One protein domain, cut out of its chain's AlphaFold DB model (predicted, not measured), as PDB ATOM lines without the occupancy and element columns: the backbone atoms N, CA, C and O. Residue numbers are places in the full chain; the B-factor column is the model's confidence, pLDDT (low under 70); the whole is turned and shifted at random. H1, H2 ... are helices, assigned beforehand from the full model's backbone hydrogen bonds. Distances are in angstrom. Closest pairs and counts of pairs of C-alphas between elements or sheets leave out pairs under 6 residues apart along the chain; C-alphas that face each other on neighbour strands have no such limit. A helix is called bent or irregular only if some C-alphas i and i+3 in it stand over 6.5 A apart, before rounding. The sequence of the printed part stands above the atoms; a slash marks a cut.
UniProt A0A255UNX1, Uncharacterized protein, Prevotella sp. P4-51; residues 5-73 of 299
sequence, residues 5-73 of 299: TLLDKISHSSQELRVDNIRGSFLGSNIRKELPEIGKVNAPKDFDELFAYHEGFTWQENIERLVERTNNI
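What this domain is: This is residues 5 to 73 of the 299 residues of an uncharacterized protein of Prevotella sp. P4-51 (UniProt A0A255UNX1). The domain has little regular structure: a long looping stretch, residues 5 to 43, runs through an elongated body, and two helices, H1 then H2, follow it without meeting, H1 towards one end of the long axis. The stretch folds back on itself twice, in short antiparallel pairings. The printed part has 69 residues, 25 of them in named helices, with no named strand; the class is all helix. It is only just compact, close to loose, with a radius of gyration of the C-alphas of 12.8 A, and spans 39 by 23 by 17 A.

Where its parts are: C-alpha 5 stands at (-1.687, -24.826, 4.953). H1, residues 44 to 55, begins at (-4.358, -13.793, -6.184) and is 17.2 A long; it is irregular, with C-alphas 45 and 48 7.9 A apart. H2, residues 59 to 71, is 18.3 A long and ends at (-10.228, -33.724, 16.934).

How they stand to each other: Residues 11 to 12 pair with 24 to 25, and 34 to 35 with 40 to 41, both antiparallel. H1 and H2 are apart, joined by a tight link of 3 residues. In H2 every O i to N i+4 pair is within hydrogen-bond range; in H1, 6 of 8 are.

The domain as a whole: The C-alphas farthest apart, of Gln 15 and Lys 45, are 39.5 A apart. The printed part has no cut. Mean pLDDT of the printed part is 83.1; residues 12 to 15 and 73 are under 70.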
ATOM      1  N   THR A   5      -1.732 -25.869   3.923       85.38
ATOM      2  CA  THR A   5      -1.687 -24.826   4.953       85.38
ATOM      3  C   THR A   5      -2.947 -23.950   4.915       85.38
ATOM      4  O   THR A   5      -3.399 -23.452   5.950       85.38
ATOM      5  N   LEU A   6      -3.589 -23.841   3.743       88.88
ATOM      6  CA  LEU A   6      -4.870 -23.151   3.553       88.88
ATOM      7  C   LEU A   6      -6.091 -23.984   3.968       88.88
ATOM      8  O   LEU A   6      -7.215 -23.488   3.903       88.88
ATOM      9  N   LEU A   7      -5.912 -25.236   4.390       89.38
ATOM     10  CA  LEU A   7      -7.007 -26.058   4.892       89.38
ATOM     11  C   LEU A   7      -7.174 -25.834   6.395       89.38
ATOM     12  O   LEU A   7      -6.210 -25.810   7.165       89.38
ATOM     13  N   ASP A   8      -8.417 -25.631   6.807       83.94
ATOM     14  CA  ASP A   8      -8.767 -25.311   8.181       83.94
ATOM     15  C   ASP A   8      -8.944 -26.585   9.006       83.94
ATOM     16  O   ASP A   8      -8.286 -26.746  10.029       83.94
ATOM     17  N   LYS A   9      -9.791 -27.497   8.522       82.38
ATOM     18  CA  LYS A   9     -10.168 -28.763   9.161       82.38
ATOM     19  C   LYS A   9     -10.596 -29.791   8.119       82.38
ATOM     20  O   LYS A   9     -10.931 -29.421   6.993       82.38
ATOM     21  N   ILE A  10     -10.643 -31.060   8.508       82.50
ATOM     22  CA  ILE A  10     -11.131 -32.149   7.656       82.50
ATOM     23  C   ILE A  10     -12.596 -32.416   8.004       82.50
ATOM     24  O   ILE A  10     -12.928 -32.668   9.161       82.50
ATOM     25  N   SER A  11     -13.485 -32.414   7.010       73.25
ATOM     26  CA  SER A  11     -14.831 -32.963   7.197       73.25
ATOM     27  C   SER A  11     -14.753 -34.474   7.011       73.25
ATOM     28  O   SER A  11     -14.702 -34.966   5.887       73.25
ATOM     29  N   HIS A  12     -14.680 -35.226   8.103       68.44
ATOM     30  CA  HIS A  12     -14.363 -36.651   8.046       68.44
ATOM     31  C   HIS A  12     -15.538 -37.547   8.452       68.44
ATOM     32  O   HIS A  12     -16.449 -37.128   9.157       68.44
ATOM     33  N   SER A  13     -15.489 -38.803   8.009       58.41
ATOM     34  CA  SER A  13     -16.390 -39.891   8.387       58.41
ATOM     35  C   SER A  13     -15.699 -41.005   9.177       58.41
ATOM     36  O   SER A  13     -16.343 -41.996   9.521       58.41
ATOM     37  N   SER A  14     -14.392 -40.886   9.436       61.03
ATOM     38  CA  SER A  14     -13.656 -41.826  10.289       61.03
ATOM     39  C   SER A  14     -14.258 -41.867  11.698       61.03
ATOM     40  O   SER A  14     -14.494 -40.814  12.288       61.03
ATOM     41  N   GLN A  15     -14.476 -43.074  12.237       60.47
ATOM     42  CA  GLN A  15     -14.877 -43.264  13.640       60.47
ATOM     43  C   GLN A  15     -13.794 -42.753  14.597       60.47
ATOM     44  O   GLN A  15     -14.099 -42.087  15.578       60.47
ATOM     45  N   GLU A  16     -12.533 -42.993  14.238       70.00
ATOM     46  CA  GLU A  16     -11.356 -42.423  14.884       70.00
ATOM     47  C   GLU A  16     -10.553 -41.667  13.832       70.00
ATOM     48  O   GLU A  16      -9.960 -42.282  12.939       70.00
ATOM     49  N   LEU A  17     -10.566 -40.336  13.895       77.75
ATOM     50  CA  LEU A  17      -9.733 -39.526  13.019       77.75
ATOM     51  C   LEU A  17      -8.292 -39.564  13.528       77.75
ATOM     52  O   LEU A  17      -7.962 -39.010  14.577       77.75
ATOM     53  N   ARG A  18      -7.439 -40.216  12.746       80.62
ATOM     54  CA  ARG A  18      -6.001 -40.319  12.977       80.62
ATOM     55  C   ARG A  18      -5.272 -39.991  11.686       80.62
ATOM     56  O   ARG A  18      -5.859 -40.070  10.611       80.62
ATOM     57  N   VAL A  19      -3.992 -39.664  11.794       83.00
ATOM     58  CA  VAL A  19      -3.110 -39.350  10.658       83.00
ATOM     59  C   VAL A  19      -3.092 -40.478   9.617       83.00
ATOM     60  O   VAL A  19      -3.062 -40.217   8.419       83.00
ATOM     61  N   ASP A  20      -3.199 -41.727  10.072       83.81
ATOM     62  CA  ASP A  20      -3.243 -42.942   9.255       83.81
ATOM     63  C   ASP A  20      -4.671 -43.392   8.879       83.81
ATOM     64  O   ASP A  20      -4.847 -44.392   8.183       83.81
ATOM     65  N   ASN A  21      -5.707 -42.674   9.329       80.44
ATOM     66  CA  ASN A  21      -7.111 -43.052   9.159       80.44
ATOM     67  C   ASN A  21      -8.007 -41.845   8.844       80.44
ATOM     68  O   ASN A  21      -8.924 -41.489   9.595       80.44
ATOM     69  N   ILE A  22      -7.759 -41.225   7.692       78.94
ATOM     70  CA  ILE A  22      -8.521 -40.071   7.212       78.94
ATOM     71  C   ILE A  22      -9.440 -40.510   6.073       78.94
ATOM     72  O   ILE A  22      -9.014 -40.681   4.934       78.94
ATOM     73  N   ARG A  23     -10.732 -40.672   6.370       77.25
ATOM     74  CA  ARG A  23     -11.795 -40.808   5.367       77.25
ATOM     75  C   ARG A  23     -12.680 -39.585   5.458       77.25
ATOM     76  O   ARG A  23     -13.260 -39.346   6.511       77.25
ATOM     77  N   GLY A  24     -12.770 -38.798   4.393       74.94
ATOM     78  CA  GLY A  24     -13.480 -37.529   4.453       74.94
ATOM     79  C   GLY A  24     -13.420 -36.715   3.173       74.94
ATOM     80  O   GLY A  24     -12.987 -37.185   2.126       74.94
ATOM     81  N   SER A  25     -13.862 -35.473   3.295       76.56
ATOM     82  CA  SER A  25     -13.845 -34.448   2.262       76.56
ATOM     83  C   SER A  25     -13.406 -33.111   2.864       76.56
ATOM     84  O   SER A  25     -13.445 -32.906   4.079       76.56
ATOM     85  N   PHE A  26     -13.003 -32.185   2.003       79.31
ATOM     86  CA  PHE A  26     -12.854 -30.783   2.366       79.31
ATOM     87  C   PHE A  26     -14.003 -30.016   1.731       79.31
ATOM     88  O   PHE A  26     -14.164 -30.016   0.512       79.31
ATOM     89  N   LEU A  27     -14.820 -29.383   2.564       80.25
ATOM     90  CA  LEU A  27     -15.852 -28.472   2.085       80.25
ATOM     91  C   LEU A  27     -15.205 -27.132   1.731       80.25
ATOM     92  O   LEU A  27     -14.192 -26.760   2.319       80.25
ATOM     93  N   GLY A  28     -15.816 -26.357   0.833       79.38
ATOM     94  CA  GLY A  28     -15.318 -25.013   0.506       79.38
ATOM     95  C   GLY A  28     -15.220 -24.097   1.736       79.38
ATOM     96  O   GLY A  28     -14.309 -23.286   1.840       79.38
ATOM     97  N   SER A  29     -16.091 -24.298   2.731       80.50
ATOM     98  CA  SER A  29     -16.026 -23.614   4.030       80.50
ATOM     99  C   SER A  29     -14.837 -24.029   4.904       80.50
ATOM    100  O   SER A  29     -14.573 -23.388   5.916       80.50
ATOM    101  N   ASN A  30     -14.131 -25.109   4.559       83.75
ATOM    102  CA  ASN A  30     -12.910 -25.552   5.232       83.75
ATOM    103  C   ASN A  30     -11.650 -24.953   4.597       83.75
ATOM    104  O   ASN A  30     -10.557 -25.218   5.087       83.75
ATOM    105  N   ILE A  31     -11.779 -24.162   3.530       88.25
ATOM    106  CA  ILE A  31     -10.665 -23.427   2.939       88.25
ATOM    107  C   ILE A  31     -10.579 -22.071   3.635       88.25
ATOM    108  O   ILE A  31     -11.545 -21.303   3.671       88.25
ATOM    109  N   ARG A  32      -9.413 -21.776   4.200       87.31
ATOM    110  CA  ARG A  32      -9.137 -20.515   4.881       87.31
ATOM    111  C   ARG A  32      -9.198 -19.375   3.871       87.31
ATOM    112  O   ARG A  32      -8.520 -19.402   2.844       87.31
ATOM    113  N   LYS A  33     -10.013 -18.367   4.180       90.06
ATOM    114  CA  LYS A  33     -10.076 -17.115   3.412       90.06
ATOM    115  C   LYS A  33      -8.964 -16.146   3.808       90.06
ATOM    116  O   LYS A  33      -8.592 -15.292   3.013       90.06
ATOM    117  N   GLU A  34      -8.425 -16.305   5.013       89.19
ATOM    118  CA  GLU A  34      -7.400 -15.442   5.596       89.19
ATOM    119  C   GLU A  34      -6.392 -16.286   6.385       89.19
ATOM    120  O   GLU A  34      -6.759 -17.292   7.015       89.19
ATOM    121  N   LEU A  35      -5.126 -15.868   6.349       87.75
ATOM    122  CA  LEU A  35      -4.020 -16.390   7.153       87.75
ATOM    123  C   LEU A  35      -3.520 -15.273   8.083       87.75
ATOM    124  O   LEU A  35      -2.611 -14.522   7.713       87.75
ATOM    125  N   PRO A  36      -4.114 -15.136   9.285       84.50
ATOM    126  CA  PRO A  36      -3.712 -14.127  10.259       84.50
ATOM    127  C   PRO A  36      -2.252 -14.251  10.708       84.50
ATOM    128  O   PRO A  36      -1.656 -13.245  11.069       84.50
ATOM    129  N   GLU A  37      -1.662 -15.451  10.647       85.00
ATOM    130  CA  GLU A  37      -0.278 -15.735  11.057       85.00
ATOM    131  C   GLU A  37       0.751 -14.907  10.277       85.00
ATOM    132  O   GLU A  37       1.796 -14.559  10.817       85.00
ATOM    133  N   ILE A  38       0.431 -14.565   9.026       89.12
ATOM    134  CA  ILE A  38       1.254 -13.708   8.160       89.12
ATOM    135  C   ILE A  38       0.513 -12.439   7.711       89.12
ATOM    136  O   ILE A  38       1.031 -11.668   6.909       89.12
ATOM    137  N   GLY A  39      -0.706 -12.209   8.212       88.81
ATOM    138  CA  GLY A  39      -1.527 -11.044   7.868       88.81
ATOM    139  C   GLY A  39      -1.959 -10.981   6.397       88.81
ATOM    140  O   GLY A  39      -2.053  -9.887   5.842       88.81
ATOM    141  N   LYS A  40      -2.198 -12.133   5.750       92.00
ATOM    142  CA  LYS A  40      -2.520 -12.225   4.310       92.00
ATOM    143  C   LYS A  40      -3.902 -12.811   4.055       92.00
ATOM    144  O   LYS A  40      -4.444 -13.547   4.881       92.00
ATOM    145  N   VAL A  41      -4.468 -12.516   2.884       92.56
ATOM    146  CA  VAL A  41      -5.756 -13.070   2.441       92.56
ATOM    147  C   VAL A  41      -5.547 -14.084   1.323       92.56
ATOM    148  O   VAL A  41      -4.639 -13.948   0.514       92.56
ATOM    149  N   ASN A  42      -6.395 -15.108   1.252       89.75
ATOM    150  CA  ASN A  42      -6.357 -16.120   0.198       89.75
ATOM    151  C   ASN A  42      -6.928 -15.551  -1.115       89.75
ATOM    152  O   ASN A  42      -8.046 -15.868  -1.522       89.75
ATOM    153  N   ALA A  43      -6.174 -14.642  -1.734       91.38
ATOM    154  CA  ALA A  43      -6.513 -13.950  -2.970       91.38
ATOM    155  C   ALA A  43      -5.281 -13.854  -3.887       91.38
ATOM    156  O   ALA A  43      -4.161 -13.811  -3.379       91.38
ATOM    157  N   PRO A  44      -5.462 -13.737  -5.220       93.00
ATOM    158  CA  PRO A  44      -4.358 -13.793  -6.184       93.00
ATOM    159  C   PRO A  44      -3.187 -12.848  -5.898       93.00
ATOM    160  O   PRO A  44      -2.042 -13.195  -6.153       93.00
ATOM    161  N   LYS A  45      -3.472 -11.672  -5.327       93.81
ATOM    162  CA  LYS A  45      -2.469 -10.659  -4.967       93.81
ATOM    163  C   LYS A  45      -1.450 -11.108  -3.907       93.81
ATOM    164  O   LYS A  45      -0.391 -10.504  -3.831       93.81
ATOM    165  N   ASP A  46      -1.776 -12.119  -3.101       92.06
ATOM    166  CA  ASP A  46      -0.948 -12.593  -1.982       92.06
ATOM    167  C   ASP A  46      -0.402 -14.019  -2.229       92.06
ATOM    168  O   ASP A  46       0.209 -14.613  -1.343       92.06
ATOM    169  N   PHE A  47      -0.621 -14.607  -3.415       90.56
ATOM    170  CA  PHE A  47      -0.299 -16.016  -3.687       90.56
ATOM    171  C   PHE A  47       1.188 -16.355  -3.570       90.56
ATOM    172  O   PHE A  47       1.499 -17.420  -3.042       90.56
ATOM    173  N   ASP A  48       2.085 -15.466  -3.998       90.56
ATOM    174  CA  ASP A  48       3.531 -15.705  -3.905       90.56
ATOM    175  C   ASP A  48       3.970 -15.860  -2.442       90.56
ATOM    176  O   ASP A  48       4.680 -16.800  -2.085       90.56
ATOM    177  N   GLU A  49       3.466 -14.993  -1.560       89.50
ATOM    178  CA  GLU A  49       3.751 -15.051  -0.124       89.50
ATOM    179  C   GLU A  49       3.075 -16.253   0.550       89.50
ATOM    180  O   GLU A  49       3.678 -16.913   1.397       89.50
ATOM    181  N   LEU A  50       1.842 -16.589   0.154       88.06
ATOM    182  CA  LEU A  50       1.137 -17.775   0.652       88.06
ATOM    183  C   LEU A  50       1.827 -19.079   0.236       88.06
ATOM    184  O   LEU A  50       1.785 -20.060   0.983       88.06
ATOM    185  N   PHE A  51       2.433 -19.108  -0.952       89.12
ATOM    186  CA  PHE A  51       3.194 -20.253  -1.433       89.12
ATOM    187  C   PHE A  51       4.522 -20.376  -0.686       89.12
ATOM    188  O   PHE A  51       4.797 -21.441  -0.143       89.12
ATOM    189  N   ALA A  52       5.275 -19.281  -0.549       87.31
ATOM    190  CA  ALA A  52       6.511 -19.259   0.234       87.31
ATOM    191  C   ALA A  52       6.279 -19.673   1.700       87.31
ATOM    192  O   ALA A  52       7.063 -20.426   2.273       87.31
ATOM    193  N   TYR A  53       5.165 -19.242   2.304       85.88
ATOM    194  CA  TYR A  53       4.772 -19.687   3.643       85.88
ATOM    195  C   TYR A  53       4.449 -21.188   3.690       85.88
ATOM    196  O   TYR A  53       4.818 -21.871   4.642       85.88
ATOM    197  N   HIS A  54       3.775 -21.719   2.665       86.44
ATOM    198  CA  HIS A  54       3.453 -23.145   2.572       86.44
ATOM    199  C   HIS A  54       4.693 -24.028   2.416       86.44
ATOM    200  O   HIS A  54       4.740 -25.089   3.034       86.44
ATOM    201  N   GLU A  55       5.699 -23.591   1.651       86.06
ATOM    202  CA  GLU A  55       6.957 -24.329   1.459       86.06
ATOM    203  C   GLU A  55       7.709 -24.599   2.770       86.06
ATOM    204  O   GLU A  55       8.471 -25.560   2.853       86.06
ATOM    205  N   GLY A  56       7.461 -23.797   3.811       83.62
ATOM    206  CA  GLY A  56       8.021 -24.003   5.146       83.62
ATOM    207  C   GLY A  56       7.448 -25.200   5.914       83.62
ATOM    208  O   GLY A  56       7.975 -25.522   6.975       83.62
ATOM    209  N   PHE A  57       6.396 -25.855   5.411       83.56
ATOM    210  CA  PHE A  57       5.742 -26.982   6.077       83.56
ATOM    211  C   PHE A  57       5.705 -28.216   5.184       83.56
ATOM    212  O   PHE A  57       5.340 -28.168   4.008       83.56
ATOM    213  N   THR A  58       5.974 -29.370   5.777       85.81
ATOM    214  CA  THR A  58       5.790 -30.648   5.101       85.81
ATOM    215  C   THR A  58       4.307 -31.002   4.978       85.81
ATOM    216  O   THR A  58       3.421 -30.501   5.683       85.81
ATOM    217  N   TRP A  59       4.016 -31.930   4.067       82.12
ATOM    218  CA  TRP A  59       2.691 -32.539   3.973       82.12
ATOM    219  C   TRP A  59       2.268 -33.189   5.301       82.12
ATOM    220  O   TRP A  59       1.128 -33.023   5.730       82.12
ATOM    221  N   GLN A  60       3.196 -33.889   5.958       85.12
ATOM    222  CA  GLN A  60       2.936 -34.656   7.174       85.12
ATOM    223  C   GLN A  60       2.538 -33.753   8.350       85.12
ATOM    224  O   GLN A  60       1.500 -33.984   8.967       85.12
ATOM    225  N   GLU A  61       3.287 -32.673   8.587       82.69
ATOM    226  CA  GLU A  61       2.979 -31.683   9.633       82.69
ATOM    227  C   GLU A  61       1.607 -31.036   9.414       82.69
ATOM    228  O   GLU A  61       0.829 -30.833  10.347       82.69
ATOM    229  N   ASN A  62       1.261 -30.752   8.155       86.88
ATOM    230  CA  ASN A  62      -0.050 -30.208   7.824       86.88
ATOM    231  C   ASN A  62      -1.185 -31.207   8.078       86.88
ATOM    232  O   ASN A  62      -2.260 -30.796   8.517       86.88
ATOM    233  N   ILE A  63      -0.975 -32.499   7.818       86.50
ATOM    234  CA  ILE A  63      -1.964 -33.537   8.120       86.50
ATOM    235  C   ILE A  63      -2.147 -33.704   9.630       86.50
ATOM    236  O   ILE A  63      -3.287 -33.768  10.090       86.50
ATOM    237  N   GLU A  64      -1.063 -33.712  10.400       85.88
ATOM    238  CA  GLU A  64      -1.105 -33.762  11.866       85.88
ATOM    239  C   GLU A  64      -1.884 -32.577  12.438       85.88
ATOM    240  O   GLU A  64      -2.855 -32.785  13.167       85.88
ATOM    241  N   ARG A  65      -1.568 -31.353  11.990       87.50
ATOM    242  CA  ARG A  65      -2.310 -30.131  12.339       87.50
ATOM    243  C   ARG A  65      -3.800 -30.254  12.019       87.50
ATOM    244  O   ARG A  65      -4.645 -29.857  12.818       87.50
ATOM    245  N   LEU A  66      -4.144 -30.770  10.837       87.12
ATOM    246  CA  LEU A  66      -5.535 -30.917  10.406       87.12
ATOM    247  C   LEU A  66      -6.295 -31.950  11.243       87.12
ATOM    248  O   LEU A  66      -7.444 -31.697  11.617       87.12
ATOM    249  N   VAL A  67      -5.674 -33.092  11.548       84.94
ATOM    250  CA  VAL A  67      -6.246 -34.134  12.411       84.94
ATOM    251  C   VAL A  67      -6.434 -33.607  13.828       84.94
ATOM    252  O   VAL A  67      -7.535 -33.705  14.364       84.94
ATOM    253  N   GLU A  68      -5.407 -32.986  14.405       82.38
ATOM    254  CA  GLU A  68      -5.451 -32.401  15.745       82.38
ATOM    255  C   GLU A  68      -6.550 -31.344  15.851       82.38
ATOM    256  O   GLU A  68      -7.424 -31.423  16.717       82.38
ATOM    257  N   ARG A  69      -6.570 -30.379  14.928       80.81
ATOM    258  CA  ARG A  69      -7.560 -29.303  14.958       80.81
ATOM    259  C   ARG A  69      -8.980 -29.823  14.785       80.81
ATOM    260  O   ARG A  69      -9.896 -29.278  15.394       80.81
ATOM    261  N   THR A  70      -9.167 -30.865  13.977       79.25
ATOM    262  CA  THR A  70     -10.473 -31.504  13.783       79.25
ATOM    263  C   THR A  70     -10.898 -32.295  15.025       79.25
ATOM    264  O   THR A  70     -12.049 -32.181  15.440       79.25
ATOM    265  N   ASN A  71      -9.977 -33.018  15.670       77.81
ATOM    266  CA  ASN A  71     -10.228 -33.724  16.934       77.81
ATOM    267  C   ASN A  71     -10.539 -32.764  18.094       77.81
ATOM    268  O   ASN A  71     -11.355 -33.082  18.957       77.81
ATOM    269  N   ASN A  72      -9.949 -31.568  18.089       73.88
ATOM    270  CA  ASN A  72     -10.191 -30.529  19.092       73.88
ATOM    271  C   ASN A  72     -11.537 -29.800  18.922       73.88
ATOM    272  O   ASN A  72     -11.890 -28.952  19.749       73.88
ATOM    273  N   ILE A  73     -12.323 -30.116  17.884       68.19
ATOM    274  CA  ILE A  73     -13.680 -29.586  17.730       68.19
ATOM    275  C   ILE A  73     -14.573 -30.239  18.784       68.19
ATOM    276  O   ILE A  73     -14.976 -31.397  18.667       68.19
TER     277      ILE A  73